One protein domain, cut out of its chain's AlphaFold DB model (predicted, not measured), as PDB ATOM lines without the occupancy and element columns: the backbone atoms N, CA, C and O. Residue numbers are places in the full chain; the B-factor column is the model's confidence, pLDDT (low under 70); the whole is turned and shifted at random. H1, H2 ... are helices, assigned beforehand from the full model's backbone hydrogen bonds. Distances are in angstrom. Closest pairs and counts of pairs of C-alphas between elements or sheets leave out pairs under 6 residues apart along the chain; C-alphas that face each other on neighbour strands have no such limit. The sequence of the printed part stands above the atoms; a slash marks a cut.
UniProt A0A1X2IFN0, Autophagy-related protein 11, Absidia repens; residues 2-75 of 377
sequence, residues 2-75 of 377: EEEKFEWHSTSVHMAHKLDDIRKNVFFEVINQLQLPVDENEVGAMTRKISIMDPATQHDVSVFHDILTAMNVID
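What this domain is: This is residues 2 to 75 of the 377 residues of the protein "Autophagy-related protein 11" of Absidia repens (UniProt A0A1X2IFN0). One long helix, H1, makes the length of a rod; along one side of it the chain folds back through short H2 and a long link into H3, which packs alongside H1. Residues 29 to 35 stick out. The 74 printed residues include three named helices, H1, H2, H3 in order, and no named strand: all helix, loose, radius of gyration of the C-alphas 14.5 A, spans 48 by 19 by 18 A.

How they stand to each other: H1, residues 2 to 33, touches H2, residues 40 to 47, with residues 23 to 28 alone, opposite ways at a steep tilt of 50 degrees; the closest C-alphas, of Lys 24 and Met 46, are 6.0 A apart. With residues 12 to 23 alone H1 touches H3, residues 60 to 72, the same way at a shallow tilt of 21 degrees; the closest C-alphas, of Ala 16 and Phe 64, are 6.5 A apart. The helical hairpin H2 and H3 only just touch, with 3 pairs of C-alphas within 8 A. Every O i to N i+4 pair is within hydrogen-bond range in H2 and H3, 27 of 28 in H1.

Where its parts are: H1 runs 46.3 A from C-alpha 2 at (19.359, -15.199, -62.501), H2 10.3 A, and H3 18.5 A to C-alpha 72 at (38.495, -10.783, -35.068).

The domain as a whole: The printed part has no cut. The link of residues 48 to 59 is long. Residues 2 to 5, 49 and 51 to 60 have pLDDT under 70.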
ATOM      1  N   GLU A   2      19.799 -16.253 -63.444       58.88
ATOM      2  CA  GLU A   2      19.359 -15.199 -62.501       58.88
ATOM      3  C   GLU A   2      18.682 -15.762 -61.237       58.88
ATOM      4  O   GLU A   2      19.044 -15.355 -60.138       58.88
ATOM      5  N   GLU A   3      17.796 -16.756 -61.367       64.94
ATOM      6  CA  GLU A   3      17.159 -17.440 -60.220       64.94
ATOM      7  C   GLU A   3      18.197 -18.068 -59.275       64.94
ATOM      8  O   GLU A   3      18.210 -17.796 -58.082       64.94
ATOM      9  N   GLU A   4      19.144 -18.826 -59.826       67.56
ATOM     10  CA  GLU A   4      20.270 -19.421 -59.093       67.56
ATOM     11  C   GLU A   4      21.095 -18.364 -58.330       67.56
ATOM     12  O   GLU A   4      21.427 -18.541 -57.160       67.56
ATOM     13  N   LYS A   5      21.378 -17.212 -58.955       68.00
ATOM     14  CA  LYS A   5      22.058 -16.084 -58.297       68.00
ATOM     15  C   LYS A   5      21.228 -15.518 -57.132       68.00
ATOM     16  O   LYS A   5      21.804 -15.128 -56.117       68.00
ATOM     17  N   PHE A   6      19.901 -15.487 -57.262       70.81
ATOM     18  CA  PHE A   6      18.980 -15.058 -56.207       70.81
ATOM     19  C   PHE A   6      18.933 -16.059 -55.037       70.81
ATOM     20  O   PHE A   6      18.975 -15.641 -53.879       70.81
ATOM     21  N   GLU A   7      18.947 -17.370 -55.306       75.94
ATOM     22  CA  GLU A   7      19.042 -18.411 -54.269       75.94
ATOM     23  C   GLU A   7      20.363 -18.333 -53.482       75.94
ATOM     24  O   GLU A   7      20.351 -18.370 -52.244       75.94
ATOM     25  N   TRP A   8      21.501 -18.150 -54.163       74.75
ATOM     26  CA  TRP A   8      22.808 -17.981 -53.511       74.75
ATOM     27  C   TRP A   8      22.905 -16.690 -52.683       74.75
ATOM     28  O   TRP A   8      23.480 -16.710 -51.591       74.75
ATOM     29  N   HIS A   9      22.322 -15.582 -53.157       71.62
ATOM     30  CA  HIS A   9      22.222 -14.326 -52.400       71.62
ATOM     31  C   HIS A   9      21.337 -14.493 -51.151       71.62
ATOM     32  O   HIS A   9      21.793 -14.222 -50.041       71.62
ATOM     33  N   SER A  10      20.126 -15.041 -51.296       77.12
ATOM     34  CA  SER A  10      19.209 -15.328 -50.178       77.12
ATOM     35  C   SER A  10      19.855 -16.223 -49.107       77.12
ATOM     36  O   SER A  10      19.831 -15.916 -47.911       77.12
ATOM     37  N   THR A  11      20.542 -17.285 -49.543       80.94
ATOM     38  CA  THR A  11      21.300 -18.192 -48.668       80.94
ATOM     39  C   THR A  11      22.417 -17.455 -47.922       80.94
ATOM     40  O   THR A  11      22.604 -17.656 -46.720       80.94
ATOM     41  N   SER A  12      23.129 -16.562 -48.610       78.25
ATOM     42  CA  SER A  12      24.217 -15.760 -48.046       78.25
ATOM     43  C   SER A  12      23.706 -14.758 -47.000       78.25
ATOM     44  O   SER A  12      24.234 -14.719 -45.888       78.25
ATOM     45  N   VAL A  13      22.627 -14.023 -47.284       78.56
ATOM     46  CA  VAL A  13      21.970 -13.119 -46.320       78.56
ATOM     47  C   VAL A  13      21.527 -13.887 -45.065       78.56
ATOM     48  O   VAL A  13      21.804 -13.454 -43.943       78.56
ATOM     49  N   HIS A  14      20.936 -15.078 -45.220       80.06
ATOM     50  CA  HIS A  14      20.574 -15.934 -44.086       80.06
ATOM     51  C   HIS A  14      21.795 -16.374 -43.251       80.06
ATOM     52  O   HIS A  14      21.739 -16.364 -42.017       80.06
ATOM     53  N   MET A  15      22.921 -16.712 -43.889       81.31
ATOM     54  CA  MET A  15      24.171 -17.025 -43.182       81.31
ATOM     55  C   MET A  15      24.743 -15.811 -42.434       81.31
ATOM     56  O   MET A  15      25.208 -15.972 -41.305       81.31
ATOM     57  N   ALA A  16      24.674 -14.605 -43.008       78.44
ATOM     58  CA  ALA A  16      25.131 -13.374 -42.359       78.44
ATOM     59  C   ALA A  16      24.343 -13.077 -41.069       78.44
ATOM     60  O   ALA A  16      24.953 -12.862 -40.020       78.44
ATOM     61  N   HIS A  17      23.007 -13.164 -41.112       80.06
ATOM     62  CA  HIS A  17      22.159 -13.056 -39.916       80.06
ATOM     63  C   HIS A  17      22.543 -14.092 -38.850       80.06
ATOM     64  O   HIS A  17      22.786 -13.741 -37.698       80.06
ATOM     65  N   LYS A  18      22.675 -15.366 -39.241       81.56
ATOM     66  CA  LYS A  18      22.995 -16.459 -38.313       81.56
ATOM     67  C   LYS A  18      24.364 -16.292 -37.640       81.56
ATOM     68  O   LYS A  18      24.511 -16.634 -36.469       81.56
ATOM     69  N   LEU A  19      25.358 -15.757 -38.353       78.69
ATOM     70  CA  LEU A  19      26.666 -15.419 -37.781       78.69
ATOM     71  C   LEU A  19      26.580 -14.236 -36.808       78.69
ATOM     72  O   LEU A  19      27.230 -14.267 -35.765       78.69
ATOM     73  N   ASP A  20      25.761 -13.224 -37.106       78.00
ATOM     74  CA  ASP A  20      25.540 -12.079 -36.220       78.00
ATOM     75  C   ASP A  20      24.790 -12.466 -34.925       78.00
ATOM     76  O   ASP A  20      25.119 -11.988 -33.836       78.00
ATOM     77  N   ASP A  21      23.842 -13.400 -35.006       78.50
ATOM     78  CA  ASP A  21      23.147 -13.947 -33.836       78.50
ATOM     79  C   ASP A  21      24.071 -14.812 -32.964       78.50
ATOM     80  O   ASP A  21      24.062 -14.682 -31.740       78.50
ATOM     81  N   ILE A  22      24.928 -15.647 -33.570       77.69
ATOM     82  CA  ILE A  22      25.963 -16.409 -32.842       77.69
ATOM     83  C   ILE A  22      26.953 -15.451 -32.160       77.69
ATOM     84  O   ILE A  22      27.256 -15.623 -30.976       77.69
ATOM     85  N   ARG A  23      27.411 -14.417 -32.882       76.44
ATOM     86  CA  ARG A  23      28.307 -13.355 -32.394       76.44
ATOM     87  C   ARG A  23      27.752 -12.660 -31.156       76.44
ATOM     88  O   ARG A  23      28.492 -12.466 -30.195       76.44
ATOM     89  N   LYS A  24      26.471 -12.285 -31.172       75.56
ATOM     90  CA  LYS A  24      25.818 -11.631 -30.031       75.56
ATOM     91  C   LYS A  24      25.577 -12.621 -28.901       75.56
ATOM     92  O   LYS A  24      26.100 -12.417 -27.810       75.56
ATOM     93  N   ASN A  25      24.817 -13.685 -29.155       77.06
ATOM     94  CA  ASN A  25      24.275 -14.531 -28.095       77.06
ATOM     95  C   ASN A  25      25.384 -15.251 -27.322       77.06
ATOM     96  O   ASN A  25      25.458 -15.102 -26.106       77.06
ATOM     97  N   VAL A  26      26.297 -15.956 -28.003       72.94
ATOM     98  CA  VAL A  26      27.300 -16.799 -27.325       72.94
ATOM     99  C   VAL A  26      28.260 -15.968 -26.471       72.94
ATOM    100  O   VAL A  26      28.556 -16.341 -25.336       72.94
ATOM    101  N   PHE A  27      28.734 -14.828 -26.981       72.31
ATOM    102  CA  PHE A  27      29.650 -13.977 -26.223       72.31
ATOM    103  C   PHE A  27      28.923 -13.188 -25.132       72.31
ATOM    104  O   PHE A  27      29.356 -13.242 -23.982       72.31
ATOM    105  N   PHE A  28      27.807 -12.518 -25.441       74.50
ATOM    106  CA  PHE A  28      27.068 -11.716 -24.460       74.50
ATOM    107  C   PHE A  28      26.519 -12.568 -23.308       74.50
ATOM    108  O   PHE A  28      26.652 -12.177 -22.149       74.50
ATOM    109  N   GLU A  29      25.959 -13.747 -23.595       78.88
ATOM    110  CA  GLU A  29      25.410 -14.642 -22.574       78.88
ATOM    111  C   GLU A  29      26.500 -15.133 -21.614       78.88
ATOM    112  O   GLU A  29      26.364 -14.966 -20.400       78.88
ATOM    113  N   VAL A  30      27.619 -15.657 -22.131       79.38
ATOM    114  CA  VAL A  30      28.723 -16.167 -21.294       79.38
ATOM    115  C   VAL A  30      29.404 -15.039 -20.510       79.38
ATOM    116  O   VAL A  30      29.731 -15.220 -19.335       79.38
ATOM    117  N   ILE A  31      29.584 -13.861 -21.118       81.19
ATOM    118  CA  ILE A  31      30.117 -12.665 -20.449       81.19
ATOM    119  C   ILE A  31      29.219 -12.235 -19.292       81.19
ATOM    120  O   ILE A  31      29.728 -11.970 -18.201       81.19
ATOM    121  N   ASN A  32      27.905 -12.177 -19.517       81.94
ATOM    122  CA  ASN A  32      26.940 -11.714 -18.531       81.94
ATOM    123  C   ASN A  32      26.761 -12.736 -17.398       81.94
ATOM    124  O   ASN A  32      26.956 -12.397 -16.234       81.94
ATOM    125  N   GLN A  33      26.497 -14.010 -17.720       81.19
ATOM    126  CA  GLN A  33      26.305 -15.083 -16.732       81.19
ATOM    127  C   GLN A  33      27.531 -15.297 -15.837       81.19
ATOM    128  O   GLN A  33      27.392 -15.517 -14.634       81.19
ATOM    129  N   LEU A  34      28.742 -15.224 -16.400       83.81
ATOM    130  CA  LEU A  34      29.975 -15.346 -15.622       83.81
ATOM    131  C   LEU A  34      30.480 -13.999 -15.090       83.81
ATOM    132  O   LEU A  34      31.514 -13.989 -14.422       83.81
ATOM    133  N   GLN A  35      29.801 -12.880 -15.359       83.75
ATOM    134  CA  GLN A  35      30.227 -11.504 -15.077       83.75
ATOM    135  C   GLN A  35      31.732 -11.291 -15.350       83.75
ATOM    136  O   GLN A  35      32.534 -11.068 -14.432       83.75
ATOM    137  N   LEU A  36      32.140 -11.498 -16.603       85.75
ATOM    138  CA  LEU A  36      33.531 -11.355 -17.038       85.75
ATOM    139  C   LEU A  36      33.877  -9.876 -17.277       85.75
ATOM    140  O   LEU A  36      33.021  -9.129 -17.746       85.75
ATOM    141  N   PRO A  37      35.123  -9.443 -17.008       81.06
ATOM    142  CA  PRO A  37      35.608  -8.162 -17.504       81.06
ATOM    143  C   PRO A  37      35.767  -8.225 -19.030       81.06
ATOM    144  O   PRO A  37      36.276  -9.214 -19.572       81.06
ATOM    145  N   VAL A  38      35.341  -7.159 -19.699       81.06
ATOM    146  CA  VAL A  38      35.327  -6.998 -21.157       81.06
ATOM    147  C   VAL A  38      35.982  -5.667 -21.482       81.06
ATOM    148  O   VAL A  38      35.694  -4.675 -20.813       81.06
ATOM    149  N   ASP A  39      36.845  -5.648 -22.491       83.00
ATOM    150  CA  ASP A  39      37.520  -4.420 -22.906       83.00
ATOM    151  C   ASP A  39      36.573  -3.568 -23.773       83.00
ATOM    152  O   ASP A  39      35.744  -4.108 -24.509       83.00
ATOM    153  N   GLU A  40      36.683  -2.236 -23.737       79.69
ATOM    154  CA  GLU A  40      35.759  -1.328 -24.454       79.69
ATOM    155  C   GLU A  40      35.670  -1.632 -25.962       79.69
ATOM    156  O   GLU A  40      34.594  -1.560 -26.558       79.69
ATOM    157  N   ASN A  41      36.780  -2.075 -26.559       80.88
ATOM    158  CA  ASN A  41      36.852  -2.519 -27.953       80.88
ATOM    159  C   ASN A  41      36.013  -3.781 -28.221       80.88
ATOM    160  O   ASN A  41      35.382  -3.884 -29.272       80.88
ATOM    161  N   GLU A  42      35.975  -4.732 -27.283       79.81
ATOM    162  CA  GLU A  42      35.157  -5.946 -27.386       79.81
ATOM    163  C   GLU A  42      33.670  -5.630 -27.171       79.81
ATOM    164  O   GLU A  42      32.824  -6.153 -27.895       79.81
ATOM    165  N   VAL A  43      33.337  -4.724 -26.235       78.00
ATOM    166  CA  VAL A  43      31.964  -4.207 -26.078       78.00
ATOM    167  C   VAL A  43      31.512  -3.533 -27.375       78.00
ATOM    168  O   VAL A  43      30.471  -3.887 -27.924       78.00
ATOM    169  N   GLY A  44      32.330  -2.631 -27.927       77.12
ATOM    170  CA  GLY A  44      32.066  -1.974 -29.207       77.12
ATOM    171  C   GLY A  44      31.927  -2.960 -30.371       77.12
ATOM    172  O   GLY A  44      31.070  -2.769 -31.234       77.12
ATOM    173  N   ALA A  45      32.709  -4.043 -30.387       76.25
ATOM    174  CA  ALA A  45      32.591  -5.103 -31.382       76.25
ATOM    175  C   ALA A  45      31.270  -5.881 -31.260       76.25
ATOM    176  O   ALA A  45      30.600  -6.071 -32.274       76.25
ATOM    177  N   MET A  46      30.853  -6.276 -30.053       70.50
ATOM    178  CA  MET A  46      29.582  -6.982 -29.822       70.50
ATOM    179  C   MET A  46      28.353  -6.097 -30.078       70.50
ATOM    180  O   MET A  46      27.378  -6.549 -30.675       70.50
ATOM    181  N   THR A  47      28.388  -4.833 -29.650       71.75
ATOM    182  CA  THR A  47      27.257  -3.895 -29.758       71.75
ATOM    183  C   THR A  47      27.168  -3.210 -31.132       71.75
ATOM    184  O   THR A  47      26.162  -2.561 -31.425       71.75
ATOM    185  N   ARG A  48      28.165  -3.377 -32.020       76.69
ATOM    186  CA  ARG A  48      28.129  -2.861 -33.403       76.69
ATOM    187  C   ARG A  48      26.907  -3.406 -34.152       76.69
ATOM    188  O   ARG A  48      26.904  -4.560 -34.584       76.69
ATOM    189  N   LYS A  49      25.905  -2.546 -34.359       68.62
ATOM    190  CA  LYS A  49      24.776  -2.791 -35.267       68.62
ATOM    191  C   LYS A  49      25.304  -2.872 -36.699       68.62
ATOM    192  O   LYS A  49      25.662  -1.850 -37.275       68.62
ATOM    193  N   ILE A  50      25.355  -4.077 -37.256       70.44
ATOM    194  CA  ILE A  50      25.644  -4.298 -38.674       70.44
ATOM    195  C   ILE A  50      24.292  -4.295 -39.390       70.44
ATOM    196  O   ILE A  50      23.427  -5.118 -39.096       70.44
ATOM    197  N   SER A  51      24.071  -3.299 -40.248       64.25
ATOM    198  CA  SER A  51      22.769  -3.059 -40.875       64.25
ATOM    199  C   SER A  51      22.637  -3.862 -42.165       64.25
ATOM    200  O   SER A  51      22.999  -3.385 -43.236       64.25
ATOM    201  N   ILE A  52      22.109  -5.079 -42.057       62.75
ATOM    202  CA  ILE A  52      21.729  -5.900 -43.212       62.75
ATOM    203  C   ILE A  52      20.439  -5.303 -43.791       62.75
ATOM    204  O   ILE A  52      19.398  -5.366 -43.137       62.75
ATOM    205  N   MET A  53      20.503  -4.657 -44.963       53.81
ATOM    206  CA  MET A  53      19.351  -3.944 -45.527       53.81
ATOM    207  C   MET A  53      19.319  -3.955 -47.065       53.81
ATOM    208  O   MET A  53      20.318  -3.662 -47.710       53.81
ATOM    209  N   ASP A  54      18.121  -4.240 -47.583       51.44
ATOM    210  CA  ASP A  54      17.666  -4.232 -48.985       51.44
ATOM    211  C   ASP A  54      18.373  -5.197 -49.983       51.44
ATOM    212  O   ASP A  54      19.509  -4.933 -50.401       51.44
ATOM    213  N   PRO A  55      17.694  -6.280 -50.443       52.34
ATOM    214  CA  PRO A  55      18.230  -7.235 -51.427       52.34
ATOM    215  C   PRO A  55      18.453  -6.654 -52.837       52.34
ATOM    216  O   PRO A  55      18.938  -7.361 -53.720       52.34
ATOM    217  N   ALA A  56      18.125  -5.382 -53.085       52.50
ATOM    218  CA  ALA A  56      18.473  -4.698 -54.331       52.50
ATOM    219  C   ALA A  56      19.956  -4.262 -54.418       52.50
ATOM    220  O   ALA A  56      20.410  -3.858 -55.493       52.50
ATOM    221  N   THR A  57      20.721  -4.306 -53.318       53.88
ATOM    222  CA  THR A  57      22.016  -3.604 -53.214       53.88
ATOM    223  C   THR A  57      23.242  -4.524 -53.279       53.88
ATOM    224  O   THR A  57      23.358  -5.495 -52.540       53.88
ATOM    225  N   GLN A  58      24.228  -4.170 -54.111       53.59
ATOM    226  CA  GLN A  58      25.424  -4.973 -54.427       53.59
ATOM    227  C   GLN A  58      26.510  -4.969 -53.315       53.59
ATOM    228  O   GLN A  58      27.694  -4.786 -53.593       53.59
ATOM    229  N   HIS A  59      26.121  -5.141 -52.044       56.19
ATOM    230  CA  HIS A  59      26.968  -4.864 -50.867       56.19
ATOM    231  C   HIS A  59      27.159  -6.021 -49.861       56.19
ATOM    232  O   HIS A  59      27.776  -5.811 -48.811       56.19
ATOM    233  N   ASP A  60      26.740  -7.249 -50.188       65.75
ATOM    234  CA  ASP A  60      26.882  -8.440 -49.322       65.75
ATOM    235  C   ASP A  60      28.307  -8.638 -48.769       65.75
ATOM    236  O   ASP A  60      28.509  -8.898 -47.583       65.75
ATOM    237  N   VAL A  61      29.327  -8.481 -49.623       70.06
ATOM    238  CA  VAL A  61      30.736  -8.747 -49.274       70.06
ATOM    239  C   VAL A  61      31.231  -7.820 -48.156       70.06
ATOM    240  O   VAL A  61      31.964  -8.260 -47.271       70.06
ATOM    241  N   SER A  62      30.782  -6.559 -48.148       73.12
ATOM    242  CA  SER A  62      31.063  -5.600 -47.069       73.12
ATOM    243  C   SER A  62      30.455  -6.047 -45.735       73.12
ATOM    244  O   SER A  62      31.138  -5.994 -44.716       73.12
ATOM    245  N   VAL A  63      29.221  -6.565 -45.740       76.12
ATOM    246  CA  VAL A  63      28.536  -7.058 -44.530       76.12
ATOM    247  C   VAL A  63      29.300  -8.232 -43.909       76.12
ATOM    248  O   VAL A  63      29.567  -8.230 -42.707       76.12
ATOM    249  N   PHE A  64      29.723  -9.208 -44.719       74.38
ATOM    250  CA  PHE A  64      30.559 -10.310 -44.233       74.38
ATOM    251  C   PHE A  64      31.915  -9.827 -43.706       74.38
ATOM    252  O   PHE A  64      32.369 -10.305 -42.665       74.38
ATOM    253  N   HIS A  65      32.552  -8.866 -44.382       81.75
ATOM    254  CA  HIS A  65      33.819  -8.293 -43.933       81.75
ATOM    255  C   HIS A  65      33.684  -7.569 -42.583       81.75
ATOM    256  O   HIS A  65      34.543  -7.740 -41.717       81.75
ATOM    257  N   ASP A  66      32.595  -6.831 -42.356       81.00
ATOM    258  CA  ASP A  66      32.306  -6.177 -41.074       81.00
ATOM    259  C   ASP A  66      32.026  -7.178 -39.945       81.00
ATOM    260  O   ASP A  66      32.525  -6.995 -38.830       81.00
ATOM    261  N   ILE A  67      31.280  -8.259 -40.221       77.94
ATOM    262  CA  ILE A  67      31.027  -9.343 -39.253       77.94
ATOM    263  C   ILE A  67      32.349 -10.020 -38.867       77.94
ATOM    264  O   ILE A  67      32.643 -10.160 -37.677       77.94
ATOM    265  N   LEU A  68      33.169 -10.400 -39.852       79.94
ATOM    266  CA  LEU A  68      34.464 -11.050 -39.625       79.94
ATOM    267  C   LEU A  68      35.449 -10.127 -38.901       79.94
ATOM    268  O   LEU A  68      36.118 -10.562 -37.966       79.94
ATOM    269  N   THR A  69      35.496  -8.844 -39.267       83.25
ATOM    270  CA  THR A  69      36.351  -7.846 -38.609       83.25
ATOM    271  C   THR A  69      35.931  -7.642 -37.156       83.25
ATOM    272  O   THR A  69      36.785  -7.653 -36.272       83.25
ATOM    273  N   ALA A  70      34.630  -7.527 -36.873       77.00
ATOM    274  CA  ALA A  70      34.131  -7.421 -35.504       77.00
ATOM    275  C   ALA A  70      34.364  -8.706 -34.687       77.00
ATOM    276  O   ALA A  70      34.626  -8.622 -33.491       77.00
ATOM    277  N   MET A  71      34.324  -9.888 -35.308       76.44
ATOM    278  CA  MET A  71      34.677 -11.141 -34.631       76.44
ATOM    279  C   MET A  71      36.177 -11.248 -34.335       76.44
ATOM    280  O   MET A  71      36.544 -11.683 -33.249       76.44
ATOM    281  N   ASN A  72      37.039 -10.777 -35.240       81.56
ATOM    282  CA  ASN A  72      38.495 -10.783 -35.068       81.56
ATOM    283  C   ASN A  72      39.003  -9.805 -33.983       81.56
ATOM    284  O   ASN A  72      40.152  -9.903 -33.559       81.56
ATOM    285  N   VAL A  73      38.164  -8.878 -33.501       81.38
ATOM    286  CA  VAL A  73      38.464  -8.057 -32.309       81.38
ATOM    287  C   VAL A  73      38.409  -8.888 -31.017       81.38
ATOM    288  O   VAL A  73      39.098  -8.553 -30.054       81.38
ATOM    289  N   ILE A  74      37.631  -9.976 -30.982       78.25
ATOM    290  CA  ILE A  74      37.474 -10.813 -29.787       78.25
ATOM    291  C   ILE A  74      38.547 -11.908 -29.774       78.25
ATOM    292  O   ILE A  74      38.441 -12.937 -30.444       78.25
ATOM    293  N   ASP A  75      39.582 -11.706 -28.961       84.44
ATOM    294  CA  ASP A  75      40.648 -12.689 -28.760       84.44
ATOM    295  C   ASP A  75      40.114 -13.909 -27.989       84.44
ATOM    296  O   ASP A  75      39.917 -13.880 -26.767       84.44
TER     297      ASP A  75